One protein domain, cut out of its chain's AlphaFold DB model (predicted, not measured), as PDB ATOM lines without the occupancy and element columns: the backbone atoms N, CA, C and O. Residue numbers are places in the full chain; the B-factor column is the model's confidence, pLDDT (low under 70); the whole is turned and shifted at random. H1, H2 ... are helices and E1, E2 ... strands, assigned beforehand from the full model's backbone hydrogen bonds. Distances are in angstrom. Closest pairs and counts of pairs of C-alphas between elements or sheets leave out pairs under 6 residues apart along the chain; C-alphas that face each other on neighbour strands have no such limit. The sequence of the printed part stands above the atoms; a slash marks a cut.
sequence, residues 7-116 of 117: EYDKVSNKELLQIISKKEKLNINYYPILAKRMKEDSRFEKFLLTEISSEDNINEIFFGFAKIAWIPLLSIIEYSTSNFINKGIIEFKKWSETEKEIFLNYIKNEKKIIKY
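What this domain is: This is residues 7 to 116 of the 117 residues of an uncharacterized protein of Elizabethkingia bruuniana (UniProt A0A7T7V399). Look for three helices, H3, H5 and H6, packed as an up-and-down bundle with their centres in a triangle, and for H2 packed on H5, the helix nearest to the middle. H1 lies at one end of the longest axis and H7 at the other, while the short H4 and the small strand E1 lie at an edge. The printed part has 110 residues with eight named helices and one named strand, in the order H1 H2 H3 H4 E1 H5 H6 H7 H8, and its class is mostly helix. It is compact, with a radius of gyration of the C-alphas of 13.4 A and spans of 37 by 27 by 24 A.

Where its parts are: Start at Glu 7 and go on to C-alpha 13 at (-25.501, 12.157, -15.148), where H1 begins; it runs 12.1 A to residue 21. H2 follows at residues 30 to 36, and H3, the longest helix by residues, at residues 42 to 53, 17.1 A. Next come H4, residues 55 to 59, and E1, residues 61 to 63. Find C-alpha 70 at (-14.912, 7.986, 4.259); there H5 begins, and it runs 14.1 A to residue 79. H6 holds residues 82 to 92, 15.0 A, and H7 residues 97 to 107, 15.4 A. H8, residues 111 to 114, ends with C-alpha 114 at (-19.470, -2.963, 10.104).

How they stand to each other: Begin at H5, the hub. H5 and H6 form a helical hairpin and touch, closest at the C-alphas of Ile 77 and Ile 85, 5.4 A, at a shallow tilt of 11 degrees, opposite ways. H3 touches H5 with residues 48 to 52 alone, closest at the C-alphas of Leu 48 and Pro 72, 5.7 A. H3 and H6 touch, the C-alphas of Ser 53 and Glu 91 being closest at 6.0 A. H2 touches H5, with the C-alphas of Pro 32 and Ser 75 closest at 4.7 A. H1 is close to H3 but not clearly touching it, and is near H2. H7 and H8 only just touch, with 3 pairs of C-alphas within 8 A, only at the corner; the closest are Ile 107 and Ile 114, 6.2 A. E1 pairs with no named strand, but its residues pair antiparallel with residues 66 to 67. Every O i to N i+4 pair is within hydrogen-bond range in H1 to H7; H8 is too short for one.

The domain as a whole: The two C-alphas farthest apart are those of Lys 10 and Glu 97, 38.2 A. The printed part has no cut and no long link. The mean pLDDT of the printed part is 92.2; look at residues 23 to 24 for the two under 70.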
ATOM      1  N   GLU A   7     -32.671  17.659  -4.151       85.00
ATOM      2  CA  GLU A   7     -32.022  18.645  -5.023       85.00
ATOM      3  C   GLU A   7     -30.858  18.043  -5.826       85.00
ATOM      4  O   GLU A   7     -30.699  18.359  -7.003       85.00
ATOM      5  N   TYR A   8     -30.107  17.111  -5.232       82.75
ATOM      6  CA  TYR A   8     -28.980  16.450  -5.889       82.75
ATOM      7  C   TYR A   8     -29.412  15.249  -6.739       82.75
ATOM      8  O   TYR A   8     -28.758  14.945  -7.733       82.75
ATOM      9  N   ASP A   9     -30.532  14.592  -6.410       86.19
ATOM     10  CA  ASP A   9     -31.064  13.482  -7.221       86.19
ATOM     11  C   ASP A   9     -31.692  13.976  -8.538       86.19
ATOM     12  O   ASP A   9     -31.848  13.207  -9.481       86.19
ATOM     13  N   LYS A  10     -32.003  15.270  -8.662       88.88
ATOM     14  CA  LYS A  10     -32.496  15.857  -9.922       88.88
ATOM     15  C   LYS A  10     -31.385  16.174 -10.927       88.88
ATOM     16  O   LYS A  10     -31.681  16.363 -12.103       88.88
ATOM     17  N   VAL A  11     -30.123  16.213 -10.490       90.31
ATOM     18  CA  VAL A  11     -28.980  16.523 -11.362       90.31
ATOM     19  C   VAL A  11     -28.737  15.362 -12.325       90.31
ATOM     20  O   VAL A  11     -28.674  14.203 -11.908       90.31
ATOM     21  N   SER A  12     -28.607  15.648 -13.621       93.19
ATOM     22  CA  SER A  12     -28.406  14.609 -14.634       93.19
ATOM     23  C   SER A  12     -26.996  14.013 -14.583       93.19
ATOM     24  O   SER A  12     -26.035  14.664 -14.174       93.19
ATOM     25  N   ASN A  13     -26.827  12.787 -15.088       94.00
ATOM     26  CA  ASN A  13     -25.501  12.157 -15.148       94.00
ATOM     27  C   ASN A  13     -24.505  12.983 -15.978       94.00
ATOM     28  O   ASN A  13     -23.330  13.061 -15.633       94.00
ATOM     29  N   LYS A  14     -24.975  13.654 -17.040       93.62
ATOM     30  CA  LYS A  14     -24.149  14.552 -17.855       93.62
ATOM     31  C   LYS A  14     -23.621  15.730 -17.035       93.62
ATOM     32  O   LYS A  14     -22.439  16.046 -17.134       93.62
ATOM     33  N   GLU A  15     -24.473  16.359 -16.232       92.56
ATOM     34  CA  GLU A  15     -24.077  17.467 -15.356       92.56
ATOM     35  C   GLU A  15     -23.126  16.997 -14.256       92.56
ATOM     36  O   GLU A  15     -22.093  17.626 -14.041       92.56
ATOM     37  N   LEU A  16     -23.399  15.848 -13.628       92.44
ATOM     38  CA  LEU A  16     -22.506  15.254 -12.625       92.44
ATOM     39  C   LEU A  16     -21.102  15.009 -13.189       92.44
ATOM     40  O   LEU A  16     -20.106  15.350 -12.556       92.44
ATOM     41  N   LEU A  17     -21.009  14.479 -14.409       92.81
ATOM     42  CA  LEU A  17     -19.726  14.275 -15.083       92.81
ATOM     43  C   LEU A  17     -19.021  15.588 -15.414       92.81
ATOM     44  O   LEU A  17     -17.799  15.658 -15.310       92.81
ATOM     45  N   GLN A  18     -19.766  16.628 -15.796       92.06
ATOM     46  CA  GLN A  18     -19.189  17.954 -16.004       92.06
ATOM     47  C   GLN A  18     -18.616  18.514 -14.699       92.06
ATOM     48  O   GLN A  18     -17.486  18.999 -14.713       92.06
ATOM     49  N   ILE A  19     -19.337  18.388 -13.582       89.88
ATOM     50  CA  ILE A  19     -18.865  18.813 -12.257       89.88
ATOM     51  C   ILE A  19     -17.577  18.062 -11.892       89.88
ATOM     52  O   ILE A  19     -16.568  18.697 -11.598       89.88
ATOM     53  N   ILE A  20     -17.571  16.729 -12.013       90.38
ATOM     54  CA  ILE A  20     -16.383  15.895 -11.762       90.38
ATOM     55  C   ILE A  20     -15.204  16.325 -12.648       90.38
ATOM     56  O   ILE A  20     -14.072  16.451 -12.183       90.38
ATOM     57  N   SER A  21     -15.453  16.571 -13.937       87.62
ATOM     58  CA  SER A  21     -14.399  16.890 -14.908       87.62
ATOM     59  C   SER A  21     -13.715  18.233 -14.659       87.62
ATOM     60  O   SER A  21     -12.555  18.401 -15.033       87.62
ATOM     61  N   LYS A  22     -14.404  19.173 -14.004       85.69
ATOM     62  CA  LYS A  22     -13.855  20.493 -13.676       85.69
ATOM     63  C   LYS A  22     -12.830  20.451 -12.541       85.69
ATOM     64  O   LYS A  22     -12.178  21.461 -12.309       85.69
ATOM     65  N   LYS A  23     -12.662  19.304 -11.861       65.69
ATOM     66  CA  LYS A  23     -11.783  19.130 -10.687       65.69
ATOM     67  C   LYS A  23     -12.034  20.147  -9.564       65.69
ATOM     68  O   LYS A  23     -11.177  20.355  -8.711       65.69
ATOM     69  N   GLU A  24     -13.202  20.780  -9.549       68.25
ATOM     70  CA  GLU A  24     -13.643  21.540  -8.389       68.25
ATOM     71  C   GLU A  24     -13.950  20.549  -7.268       68.25
ATOM     72  O   GLU A  24     -14.408  19.431  -7.521       68.25
ATOM     73  N   LYS A  25     -13.685  20.950  -6.022       71.81
ATOM     74  CA  LYS A  25     -13.969  20.106  -4.866       71.81
ATOM     75  C   LYS A  25     -15.449  19.734  -4.872       71.81
ATOM     76  O   LYS A  25     -16.321  20.599  -4.750       71.81
ATOM     77  N   LEU A  26     -15.729  18.446  -5.055       82.00
ATOM     78  CA  LEU A  26     -17.092  17.968  -5.203       82.00
ATOM     79  C   LEU A  26     -17.844  18.177  -3.887       82.00
ATOM     80  O   LEU A  26     -17.357  17.849  -2.806       82.00
ATOM     81  N   ASN A  27     -19.065  18.701  -3.975       86.50
ATOM     82  CA  ASN A  27     -19.936  18.746  -2.811       86.50
ATOM     83  C   ASN A  27     -20.195  17.310  -2.327       86.50
ATOM     84  O   ASN A  27     -20.675  16.475  -3.093       86.50
ATOM     85  N   ILE A  28     -19.914  17.038  -1.052       87.31
ATOM     86  CA  ILE A  28     -20.014  15.696  -0.466       87.31
ATOM     87  C   ILE A  28     -21.395  15.038  -0.642       87.31
ATOM     88  O   ILE A  28     -21.498  13.814  -0.670       87.31
ATOM     89  N   ASN A  29     -22.458  15.833  -0.823       89.19
ATOM     90  CA  ASN A  29     -23.814  15.334  -1.059       89.19
ATOM     91  C   ASN A  29     -23.975  14.631  -2.421       89.19
ATOM     92  O   ASN A  29     -24.968  13.936  -2.633       89.19
ATOM     93  N   TYR A  30     -23.013  14.779  -3.340       92.44
ATOM     94  CA  TYR A  30     -23.022  14.067  -4.614       92.44
ATOM     95  C   TYR A  30     -22.542  12.617  -4.495       92.44
ATOM     96  O   TYR A  30     -22.993  11.789  -5.283       92.44
ATOM     97  N   TYR A  31     -21.692  12.259  -3.525       94.44
ATOM     98  CA  TYR A  31     -21.158  10.892  -3.428       94.44
ATOM     99  C   TYR A  31     -22.249   9.803  -3.324       94.44
ATOM    100  O   TYR A  31     -22.153   8.822  -4.067       94.44
ATOM    101  N   PRO A  32     -23.327   9.964  -2.527       94.75
ATOM    102  CA  PRO A  32     -24.455   9.026  -2.518       94.75
ATOM    103  C   PRO A  32     -25.151   8.868  -3.874       94.75
ATOM    104  O   PRO A  32     -25.501   7.755  -4.267       94.75
ATOM    105  N   ILE A  33     -25.327   9.969  -4.617       94.94
ATOM    106  CA  ILE A  33     -25.934   9.948  -5.957       94.94
ATOM    107  C   ILE A  33     -25.047   9.178  -6.927       94.94
ATOM    108  O   ILE A  33     -25.526   8.301  -7.646       94.94
ATOM    109  N   LEU A  34     -23.748   9.480  -6.915       95.12
ATOM    110  CA  LEU A  34     -22.772   8.791  -7.748       95.12
ATOM    111  C   LEU A  34     -22.772   7.292  -7.438       95.12
ATOM    112  O   LEU A  34     -22.827   6.497  -8.371       95.12
ATOM    113  N   ALA A  35     -22.806   6.911  -6.155       95.62
ATOM    114  CA  ALA A  35     -22.823   5.518  -5.707       95.62
ATOM    115  C   ALA A  35     -24.090   4.764  -6.148       95.62
ATOM    116  O   ALA A  35     -24.012   3.636  -6.649       95.62
ATOM    117  N   LYS A  36     -25.258   5.410  -6.030       94.69
ATOM    118  CA  LYS A  36     -26.552   4.901  -6.513       94.69
ATOM    119  C   LYS A  36     -26.537   4.659  -8.028       94.69
ATOM    120  O   LYS A  36     -27.116   3.680  -8.496       94.69
ATOM    121  N   ARG A  37     -25.852   5.521  -8.793       94.38
ATOM    122  CA  ARG A  37     -25.835   5.512 -10.270       94.38
ATOM    123  C   ARG A  37     -24.602   4.862 -10.896       94.38
ATOM    124  O   ARG A  37     -24.463   4.883 -12.115       94.38
ATOM    125  N   MET A  38     -23.726   4.218 -10.120       92.00
ATOM    126  CA  MET A  38     -22.501   3.580 -10.647       92.00
ATOM    127  C   MET A  38     -22.764   2.565 -11.768       92.00
ATOM    128  O   MET A  38     -21.931   2.394 -12.651       92.00
ATOM    129  N   LYS A  39     -23.918   1.881 -11.748       89.44
ATOM    130  CA  LYS A  39     -24.302   0.929 -12.807       89.44
ATOM    131  C   LYS A  39     -24.621   1.597 -14.141       89.44
ATOM    132  O   LYS A  39     -24.567   0.930 -15.167       89.44
ATOM    133  N   GLU A  40     -25.010   2.864 -14.109       91.81
ATOM    134  CA  GLU A  40     -25.407   3.624 -15.290       91.81
ATOM    135  C   GLU A  40     -24.182   4.181 -16.023       91.81
ATOM    136  O   GLU A  40     -24.216   4.331 -17.241       91.81
ATOM    137  N   ASP A  41     -23.094   4.464 -15.296       91.75
ATOM    138  CA  ASP A  41     -21.864   5.009 -15.865       91.75
ATOM    139  C   ASP A  41     -20.617   4.602 -15.061       91.75
ATOM    140  O   ASP A  41     -20.430   4.994 -13.905       91.75
ATOM    141  N   SER A  42     -19.709   3.859 -15.699       91.56
ATOM    142  CA  SER A  42     -18.469   3.368 -15.078       91.56
ATOM    143  C   SER A  42     -17.498   4.480 -14.668       91.56
ATOM    144  O   SER A  42     -16.592   4.252 -13.860       91.56
ATOM    145  N   ARG A  43     -17.672   5.709 -15.170       94.56
ATOM    146  CA  ARG A  43     -16.864   6.858 -14.739       94.56
ATOM    147  C   ARG A  43     -17.167   7.259 -13.301       94.56
ATOM    148  O   ARG A  43     -16.249   7.693 -12.611       94.56
ATOM    149  N   PHE A  44     -18.403   7.075 -12.835       95.12
ATOM    150  CA  PHE A  44     -18.753   7.310 -11.431       95.12
ATOM    151  C   PHE A  44     -18.067   6.309 -10.521       95.12
ATOM    152  O   PHE A  44     -17.526   6.693  -9.489       95.12
ATOM    153  N   GLU A  45     -18.020   5.043 -10.937       94.69
ATOM    154  CA  GLU A  45     -17.264   4.027 -10.216       94.69
ATOM    155  C   GLU A  45     -15.793   4.417 -10.098       94.69
ATOM    156  O   GLU A  45     -15.266   4.495  -8.989       94.69
ATOM    157  N   LYS A  46     -15.139   4.697 -11.232       94.88
ATOM    158  CA  LYS A  46     -13.721   5.064 -11.242       94.88
ATOM    159  C   LYS A  46     -13.452   6.268 -10.340       94.88
ATOM    160  O   LYS A  46     -12.503   6.237  -9.566       94.88
ATOM    161  N   PHE A  47     -14.296   7.294 -10.433       95.12
ATOM    162  CA  PHE A  47     -14.186   8.489  -9.610       95.12
ATOM    163  C   PHE A  47     -14.297   8.160  -8.117       95.12
ATOM    164  O   PHE A  47     -13.387   8.485  -7.365       95.12
ATOM    165  N   LEU A  48     -15.343   7.447  -7.689       96.00
ATOM    166  CA  LEU A  48     -15.533   7.100  -6.277       96.00
ATOM    167  C   LEU A  48     -14.364   6.295  -5.704       96.00
ATOM    168  O   LEU A  48     -13.919   6.575  -4.598       96.00
ATOM    169  N   LEU A  49     -13.848   5.319  -6.456       96.69
ATOM    170  CA  LEU A  49     -12.701   4.519  -6.019       96.69
ATOM    171  C   LEU A  49     -11.424   5.363  -5.906       96.69
ATOM    172  O   LEU A  49     -10.662   5.186  -4.959       96.69
ATOM    173  N   THR A  50     -11.204   6.308  -6.826       95.19
ATOM    174  CA  THR A  50     -10.100   7.277  -6.712       95.19
ATOM    175  C   THR A  50     -10.251   8.155  -5.472       95.19
ATOM    176  O   THR A  50      -9.279   8.361  -4.755       95.19
ATOM    177  N   GLU A  51     -11.463   8.617  -5.173       95.38
ATOM    178  CA  GLU A  51     -11.726   9.502  -4.036       95.38
ATOM    179  C   GLU A  51     -11.543   8.810  -2.676       95.38
ATOM    180  O   GLU A  51     -11.147   9.473  -1.719       95.38
ATOM    181  N   ILE A  52     -11.780   7.493  -2.590       96.62
ATOM    182  CA  ILE A  52     -11.500   6.677  -1.391       96.62
ATOM    183  C   ILE A  52      -9.993   6.602  -1.116       96.62
ATOM    184  O   ILE A  52      -9.582   6.610   0.040       96.62
ATOM    185  N   SER A  53      -9.171   6.524  -2.162       94.44
ATOM    186  CA  SER A  53      -7.716   6.327  -2.051       94.44
ATOM    187  C   SER A  53      -6.899   7.613  -2.189       94.44
ATOM    188  O   SER A  53      -5.673   7.561  -2.160       94.44
ATOM    189  N   SER A  54      -7.552   8.760  -2.363       93.31
ATOM    190  CA  SER A  54      -6.881  10.052  -2.489       93.31
ATOM    191  C   SER A  54      -6.259  10.465  -1.155       93.31
ATOM    192  O   SER A  54      -6.967  10.590  -0.154       93.31
ATOM    193  N   GLU A  55      -4.947  10.716  -1.143       92.19
ATOM    194  CA  GLU A  55      -4.240  11.201   0.049       92.19
ATOM    195  C   GLU A  55      -4.816  12.530   0.548       92.19
ATOM    196  O   GLU A  55      -4.982  12.710   1.755       92.19
ATOM    197  N   ASP A  56      -5.204  13.426  -0.365       91.69
ATOM    198  CA  ASP A  56      -5.853  14.691  -0.014       91.69
ATOM    199  C   ASP A  56      -7.146  14.434   0.775       91.69
ATOM    200  O   ASP A  56      -7.357  15.011   1.841       91.69
ATOM    201  N   ASN A  57      -7.973  13.488   0.320       92.75
ATOM    202  CA  ASN A  57      -9.245  13.161   0.968       92.75
ATOM    203  C   ASN A  57      -9.085  12.372   2.275       92.75
ATOM    204  O   ASN A  57      -9.952  12.462   3.148       92.75
ATOM    205  N   ILE A  58      -8.028  11.565   2.399       93.38
ATOM    206  CA  ILE A  58      -7.697  10.834   3.632       93.38
ATOM    207  C   ILE A  58      -7.238  11.823   4.707       93.38
ATOM    208  O   ILE A  58      -7.633  11.724   5.869       93.38
ATOM    209  N   ASN A  59      -6.442  12.819   4.322       90.69
ATOM    210  CA  ASN A  59      -5.911  13.798   5.260       90.69
ATOM    211  C   ASN A  59      -6.938  14.881   5.615       90.69
ATOM    212  O   ASN A  59      -6.969  15.336   6.764       90.69
ATOM    213  N   GLU A  60      -7.819  15.246   4.683       91.31
ATOM    214  CA  GLU A  60      -8.795  16.312   4.875       91.31
ATOM    215  C   GLU A  60      -9.968  15.924   5.791       91.31
ATOM    216  O   GLU A  60     -10.666  14.925   5.598       91.31
ATOM    217  N   ILE A  61     -10.221  16.778   6.786       88.88
ATOM    218  CA  ILE A  61     -11.333  16.659   7.731       88.88
ATOM    219  C   ILE A  61     -12.542  17.429   7.192       88.88
ATOM    220  O   ILE A  61     -12.443  18.608   6.862       88.88
ATOM    221  N   PHE A  62     -13.704  16.776   7.160       82.12
ATOM    222  CA  PHE A  62     -14.967  17.376   6.733       82.12
ATOM    223  C   PHE A  62     -15.841  17.839   7.909       82.12
ATOM    224  O   PHE A  62     -16.333  18.966   7.910       82.12
ATOM    225  N   PHE A  63     -16.056  16.979   8.913       79.88
ATOM    226  CA  PHE A  63     -16.918  17.288  10.059       79.88
ATOM    227  C   PHE A  63     -16.448  16.562  11.322       79.88
ATOM    228  O   PHE A  63     -16.444  15.331  11.385       79.88
ATOM    229  N   GLY A  64     -16.053  17.327  12.342       82.38
ATOM    230  CA  GLY A  64     -15.444  16.776  13.550       82.38
ATOM    231  C   GLY A  64     -14.107  16.115  13.227       82.38
ATOM    232  O   GLY A  64     -13.133  16.806  12.961       82.38
ATOM    233  N   PHE A  65     -14.070  14.784  13.235       83.00
ATOM    234  CA  PHE A  65     -12.901  13.982  12.854       83.00
ATOM    235  C   PHE A  65     -13.148  13.121  11.605       83.00
ATOM    236  O   PHE A  65     -12.270  12.364  11.200       83.00
ATOM    237  N   ALA A  66     -14.333  13.225  10.990       87.25
ATOM    238  CA  ALA A  66     -14.655  12.466   9.793       87.25
ATOM    239  C   ALA A  66     -13.850  12.973   8.594       87.25
ATOM    240  O   ALA A  66     -13.842  14.176   8.313       87.25
ATOM    241  N   LYS A  67     -13.201  12.049   7.883       91.75
ATOM    242  CA  LYS A  67     -12.415  12.348   6.683       91.75
ATOM    243  C   LYS A  67     -13.279  12.338   5.430       91.75
ATOM    244  O   LYS A  67     -14.269  11.605   5.362       91.75
ATOM    245  N   ILE A  68     -12.885  13.100   4.411       92.50
ATOM    246  CA  ILE A  68     -13.609  13.119   3.128       92.50
ATOM    247  C   ILE A  68     -13.597  11.737   2.473       92.50
ATOM    248  O   ILE A  68     -14.642  11.303   1.994       92.50
ATOM    249  N   ALA A  69     -12.477  11.008   2.532       95.00
ATOM    250  CA  ALA A  69     -12.335   9.673   1.938       95.00
ATOM    251  C   ALA A  69     -13.344   8.638   2.477       95.00
ATOM    252  O   ALA A  69     -13.653   7.649   1.812       95.00
ATOM    253  N   TRP A  70     -13.908   8.871   3.666       95.38
ATOM    254  CA  TRP A  70     -14.912   7.986   4.259       95.38
ATOM    255  C   TRP A  70     -16.260   8.096   3.543       95.38
ATOM    256  O   TRP A  70     -16.983   7.110   3.420       95.38
ATOM    257  N   ILE A  71     -16.603   9.285   3.051       94.69
ATOM    258  CA  ILE A  71     -17.898   9.587   2.438       94.69
ATOM    259  C   ILE A  71     -18.170   8.746   1.176       94.69
ATOM    260  O   ILE A  71     -19.238   8.124   1.122       94.69
ATOM    261  N   PRO A  72     -17.264   8.647   0.179       95.75
ATOM    262  CA  PRO A  72     -17.477   7.773  -0.972       95.75
ATOM    263  C   PRO A  72     -17.537   6.291  -0.574       95.75
ATOM    264  O   PRO A  72     -18.386   5.574  -1.098       95.75
ATOM    265  N   LEU A  73     -16.732   5.833   0.393       97.25
ATOM    266  CA  LEU A  73     -16.774   4.444   0.873       97.25
ATOM    267  C   LEU A  73     -18.132   4.098   1.500       97.25
ATOM    268  O   LEU A  73     -18.763   3.110   1.123       97.25
ATOM    269  N   LEU A  74     -18.612   4.939   2.419       96.44
ATOM    270  CA  LEU A  74     -19.918   4.776   3.060       96.44
ATOM    271  C   LEU A  74     -21.058   4.849   2.038       96.44
ATOM    272  O   LEU A  74     -21.996   4.057   2.107       96.44
ATOM    273  N   SER A  75     -20.946   5.746   1.056       96.19
ATOM    274  CA  SER A  75     -21.920   5.876  -0.032       96.19
ATOM    275  C   SER A  75     -22.015   4.596  -0.867       96.19
ATOM    276  O   SER A  75     -23.121   4.141  -1.151       96.19
ATOM    277  N   ILE A  76     -20.880   3.976  -1.214       96.69
ATOM    278  CA  ILE A  76     -20.859   2.688  -1.923       96.69
ATOM    279  C   ILE A  76     -21.522   1.591  -1.078       96.69
ATOM    280  O   ILE A  76     -22.338   0.826  -1.594       96.69
ATOM    281  N   ILE A  77     -21.197   1.506   0.217       95.94
ATOM    282  CA  ILE A  77     -21.765   0.490   1.118       95.94
ATOM    283  C   ILE A  77     -23.288   0.625   1.227       95.94
ATOM    284  O   ILE A  77     -23.998  -0.381   1.255       95.94
ATOM    285  N   GLU A  78     -23.794   1.856   1.288       94.00
ATOM    286  CA  GLU A  78     -25.215   2.122   1.510       94.00
ATOM    287  C   GLU A  78     -26.059   2.029   0.226       94.00
ATOM    288  O   GLU A  78     -27.204   1.579   0.289       94.00
ATOM    289  N   TYR A  79     -25.507   2.412  -0.932       94.44
ATOM    290  CA  TYR A  79     -26.287   2.619  -2.161       94.44
ATOM    291  C   TYR A  79     -25.912   1.724  -3.347       94.44
ATOM    292  O   TYR A  79     -26.571   1.797  -4.387       94.44
ATOM    293  N   SER A  80     -24.894   0.870  -3.230       92.81
ATOM    294  CA  SER A  80     -24.416   0.047  -4.349       92.81
ATOM    295  C   SER A  80     -24.608  -1.460  -4.121       92.81
ATOM    296  O   SER A  80     -25.080  -1.922  -3.086       92.81
ATOM    297  N   THR A  81     -24.282  -2.270  -5.134       90.75
ATOM    298  CA  THR A  81     -24.324  -3.740  -5.028       90.75
ATOM    299  C   THR A  81     -23.068  -4.311  -4.387       90.75
ATOM    300  O   THR A  81     -22.007  -3.695  -4.436       90.75
ATOM    301  N   SER A  82     -23.145  -5.562  -3.914       89.75
ATOM    302  CA  SER A  82     -22.019  -6.288  -3.309       89.75
ATOM    303  C   SER A  82     -20.731  -6.255  -4.142       89.75
ATOM    304  O   SER A  82     -19.647  -6.159  -3.580       89.75
ATOM    305  N   ASN A  83     -20.829  -6.278  -5.477       91.94
ATOM    306  CA  ASN A  83     -19.656  -6.173  -6.351       91.94
ATOM    307  C   ASN A  83     -18.924  -4.828  -6.199       91.94
ATOM    308  O   ASN A  83     -17.701  -4.797  -6.106       91.94
ATOM    309  N   PHE A  84     -19.660  -3.714  -6.153       94.19
ATOM    310  CA  PHE A  84     -19.064  -2.391  -5.956       94.19
ATOM    311  C   PHE A  84     -18.584  -2.194  -4.522       94.19
ATOM    312  O   PHE A  84     -17.515  -1.627  -4.320       94.19
ATOM    313  N   ILE A  85     -19.320  -2.736  -3.546       95.44
ATOM    314  CA  ILE A  85     -18.898  -2.741  -2.142       95.44
ATOM    315  C   ILE A  85     -17.525  -3.393  -2.013       95.44
ATOM    316  O   ILE A  85     -16.610  -2.769  -1.489       95.44
ATOM    317  N   ASN A  86     -17.336  -4.585  -2.582       96.12
ATOM    318  CA  ASN A  86     -16.046  -5.273  -2.540       96.12
ATOM    319  C   ASN A  86     -14.902  -4.426  -3.120       96.12
ATOM    320  O   ASN A  86     -13.805  -4.433  -2.569       96.12
ATOM    321  N   LYS A  87     -15.151  -3.662  -4.191       96.25
ATOM    322  CA  LYS A  87     -14.153  -2.741  -4.758       96.25
ATOM    323  C   LYS A  87     -13.824  -1.591  -3.804       96.25
ATOM    324  O   LYS A  87     -12.650  -1.305  -3.603       96.25
ATOM    325  N   GLY A  88     -14.828  -0.997  -3.157       97.00
ATOM    326  CA  GLY A  88     -14.611   0.008  -2.110       97.00
ATOM    327  C   GLY A  88     -13.787  -0.535  -0.936       97.00
ATOM    328  O   GLY A  88     -12.861   0.126  -0.476       97.00
ATOM    329  N   ILE A  89     -14.048  -1.776  -0.508       97.31
ATOM    330  CA  ILE A  89     -13.277  -2.448   0.551       97.31
ATOM    331  C   ILE A  89     -11.823  -2.710   0.123       97.31
ATOM    332  O   ILE A  89     -10.912  -2.610   0.944       97.31
ATOM    333  N   ILE A  90     -11.574  -3.028  -1.149       97.00
ATOM    334  CA  ILE A  90     -10.207  -3.172  -1.676       97.00
ATOM    335  C   ILE A  90      -9.445  -1.844  -1.588       97.00
ATOM    336  O   ILE A  90      -8.281  -1.849  -1.194       97.00
ATOM    337  N   GLU A  91     -10.087  -0.720  -1.910       97.31
ATOM    338  CA  GLU A  91      -9.477   0.608  -1.770       97.31
ATOM    339  C   GLU A  91      -9.235   0.968  -0.294       97.31
ATOM    340  O   GLU A  91      -8.125   1.356   0.059       97.31
ATOM    341  N   PHE A  92     -10.199   0.707   0.596       97.12
ATOM    342  CA  PHE A  92     -10.028   0.864   2.050       97.12
ATOM    343  C   PHE A  92      -8.809   0.105   2.596       97.12
ATOM    344  O   PHE A  92      -8.079   0.603   3.452       97.12
ATOM    345  N   LYS A  93      -8.534  -1.103   2.089       96.12
ATOM    346  CA  LYS A  93      -7.379  -1.903   2.534       96.12
ATOM    347  C   LYS A  93      -6.028  -1.235   2.257       96.12
ATOM    348  O   LYS A  93      -5.045  -1.631   2.885       96.12
ATOM    349  N   LYS A  94      -5.975  -0.245   1.362       95.56
ATOM    350  CA  LYS A  94      -4.764   0.527   1.045       95.56
ATOM    351  C   LYS A  94      -4.495   1.661   2.034       95.56
ATOM    352  O   LYS A  94      -3.403   2.217   2.007       95.56
ATOM    353  N   TRP A  95      -5.457   2.010   2.891       95.88
ATOM    354  CA  TRP A  95      -5.244   3.006   3.940       95.88
ATOM    355  C   TRP A  95      -4.174   2.541   4.935       95.88
ATOM    356  O   TRP A  95      -3.891   1.344   5.054       95.88
ATOM    357  N   SER A  96      -3.586   3.486   5.668       95.94
ATOM    358  CA  SER A  96      -2.693   3.148   6.777       95.94
ATOM    359  C   SER A  96      -3.469   2.439   7.891       95.94
ATOM    360  O   SER A  96      -4.679   2.624   8.034       95.94
ATOM    361  N   GLU A  97      -2.783   1.636   8.705       96.50
ATOM    362  CA  GLU A  97      -3.421   0.945   9.835       96.50
ATOM    363  C   GLU A  97      -4.083   1.926  10.810       96.50
ATOM    364  O   GLU A  97      -5.204   1.684  11.254       96.50
ATOM    365  N   THR A  98      -3.456   3.079  11.049       94.50
ATOM    366  CA  THR A  98      -4.030   4.155  11.865       94.50
ATOM    367  C   THR A  98      -5.361   4.650  11.296       94.50
ATOM    368  O   THR A  98      -6.347   4.741  12.022       94.50
ATOM    369  N   GLU A  99      -5.428   4.935   9.993       94.75
ATOM    370  CA  GLU A  99      -6.664   5.424   9.365       94.75
ATOM    371  C   GLU A  99      -7.760   4.354   9.353       94.75
ATOM    372  O   GLU A  99      -8.936   4.661   9.579       94.75
ATOM    373  N   LYS A 100      -7.387   3.083   9.160       96.31
ATOM    374  CA  LYS A 100      -8.323   1.958   9.283       96.31
ATOM    375  C   LYS A 100      -8.899   1.874  10.690       96.31
ATOM    376  O   LYS A 100     -10.114   1.778  10.827       96.31
ATOM    377  N   GLU A 101      -8.062   1.927  11.724       96.44
ATOM    378  CA  GLU A 101      -8.506   1.839  13.117       96.44
ATOM    379  C   GLU A 101      -9.474   2.974  13.469       96.44
ATOM    380  O   GLU A 101     -10.551   2.729  14.020       96.44
ATOM    381  N   ILE A 102      -9.137   4.210  13.081       94.69
ATOM    382  CA  ILE A 102      -9.985   5.384  13.314       94.69
ATOM    383  C   ILE A 102     -11.345   5.206  12.626       94.69
ATOM    384  O   ILE A 102     -12.388   5.403  13.261       94.69
ATOM    385  N   PHE A 103     -11.355   4.799  11.354       96.06
ATOM    386  CA  PHE A 103     -12.590   4.575  10.607       96.06
ATOM    387  C   PHE A 103     -13.432   3.435  11.194       96.06
ATOM    388  O   PHE A 103     -14.636   3.594  11.398       96.06
ATOM    389  N   LEU A 104     -12.823   2.291  11.513       96.25
ATOM    390  CA  LEU A 104     -13.535   1.147  12.085       96.25
ATOM    391  C   LEU A 104     -14.130   1.488  13.452       96.25
ATOM    392  O   LEU A 104     -15.273   1.129  13.735       96.25
ATOM    393  N   ASN A 105     -13.407   2.247  14.277       95.44
ATOM    394  CA  ASN A 105     -13.931   2.740  15.544       95.44
ATOM    395  C   ASN A 105     -15.094   3.732  15.346       95.44
ATOM    396  O   ASN A 105     -16.031   3.720  16.147       95.44
ATOM    397  N   TYR A 106     -15.072   4.543  14.282       93.31
ATOM    398  CA  TYR A 106     -16.181   5.432  13.915       93.31
ATOM    399  C   TYR A 106     -17.453   4.647  13.564       93.31
ATOM    400  O   TYR A 106     -18.529   4.970  14.066       93.31
ATOM    401  N   ILE A 107     -17.340   3.579  12.767       94.56
ATOM    402  CA  ILE A 107     -18.498   2.797  12.301       94.56
ATOM    403  C   ILE A 107     -18.875   1.610  13.199       94.56
ATOM    404  O   ILE A 107     -19.822   0.891  12.881       94.56
ATOM    405  N   LYS A 108     -18.173   1.366  14.313       95.12
ATOM    406  CA  LYS A 108     -18.311   0.126  15.112       95.12
ATOM    407  C   LYS A 108     -19.735  -0.194  15.577       95.12
ATOM    408  O   LYS A 108     -20.086  -1.358  15.744       95.12
ATOM    409  N   ASN A 109     -20.563   0.832  15.778       93.81
ATOM    410  CA  ASN A 109     -21.948   0.677  16.229       93.81
ATOM    411  C   ASN A 109     -22.953   0.554  15.064       93.81
ATOM    412  O   ASN A 109     -24.114   0.200  15.277       93.81
ATOM    413  N   GLU A 110     -22.514   0.780  13.826       93.25
ATOM    414  CA  GLU A 110     -23.342   0.746  12.624       93.25
ATOM    415  C   GLU A 110     -23.399  -0.670  12.045       93.25
ATOM    416  O   GLU A 110     -22.715  -1.008  11.078       93.25
ATOM    417  N   LYS A 111     -24.264  -1.519  12.619       91.69
ATOM    418  CA  LYS A 111     -24.410  -2.947  12.245       91.69
ATOM    419  C   LYS A 111     -24.555  -3.195  10.738       91.69
ATOM    420  O   LYS A 111     -24.118  -4.225  10.231       91.69
ATOM    421  N   LYS A 112     -25.189  -2.266  10.015       89.56
ATOM    422  CA  LYS A 112     -25.398  -2.369   8.561       89.56
ATOM    423  C   LYS A 112     -24.101  -2.228   7.758       89.56
ATOM    424  O   LYS A 112     -24.049  -2.740   6.645       89.56
ATOM    425  N   ILE A 113     -23.098  -1.561   8.320       92.38
ATOM    426  CA  ILE A 113     -21.847  -1.183   7.659       92.38
ATOM    427  C   ILE A 113     -20.698  -2.050   8.171       92.38
ATOM    428  O   ILE A 113     -19.957  -2.606   7.367       92.38
ATOM    429  N   ILE A 114     -20.591  -2.236   9.491       94.94
ATOM    430  CA  ILE A 114     -19.470  -2.963  10.104       94.94
ATOM    431  C   ILE A 114     -19.345  -4.408   9.605       94.94
ATOM    432  O   ILE A 114     -18.246  -4.924   9.519       94.94
ATOM    433  N   LYS A 115     -20.445  -5.041   9.177       94.31
ATOM    434  CA  LYS A 115     -20.455  -6.413   8.635       94.31
ATOM    435  C   LYS A 115     -19.601  -6.626   7.368       94.31
ATOM    436  O   LYS A 115     -19.500  -7.762   6.912       94.31
ATOM    437  N   TYR A 116     -19.097  -5.558   6.746       93.38
ATOM    438  CA  TYR A 116     -18.253  -5.614   5.546       93.38
ATOM    439  C   TYR A 116     -16.745  -5.549   5.847       93.38
ATOM    440  O   TYR A 116     -15.953  -5.647   4.907       93.38
TER     441      TYR A 116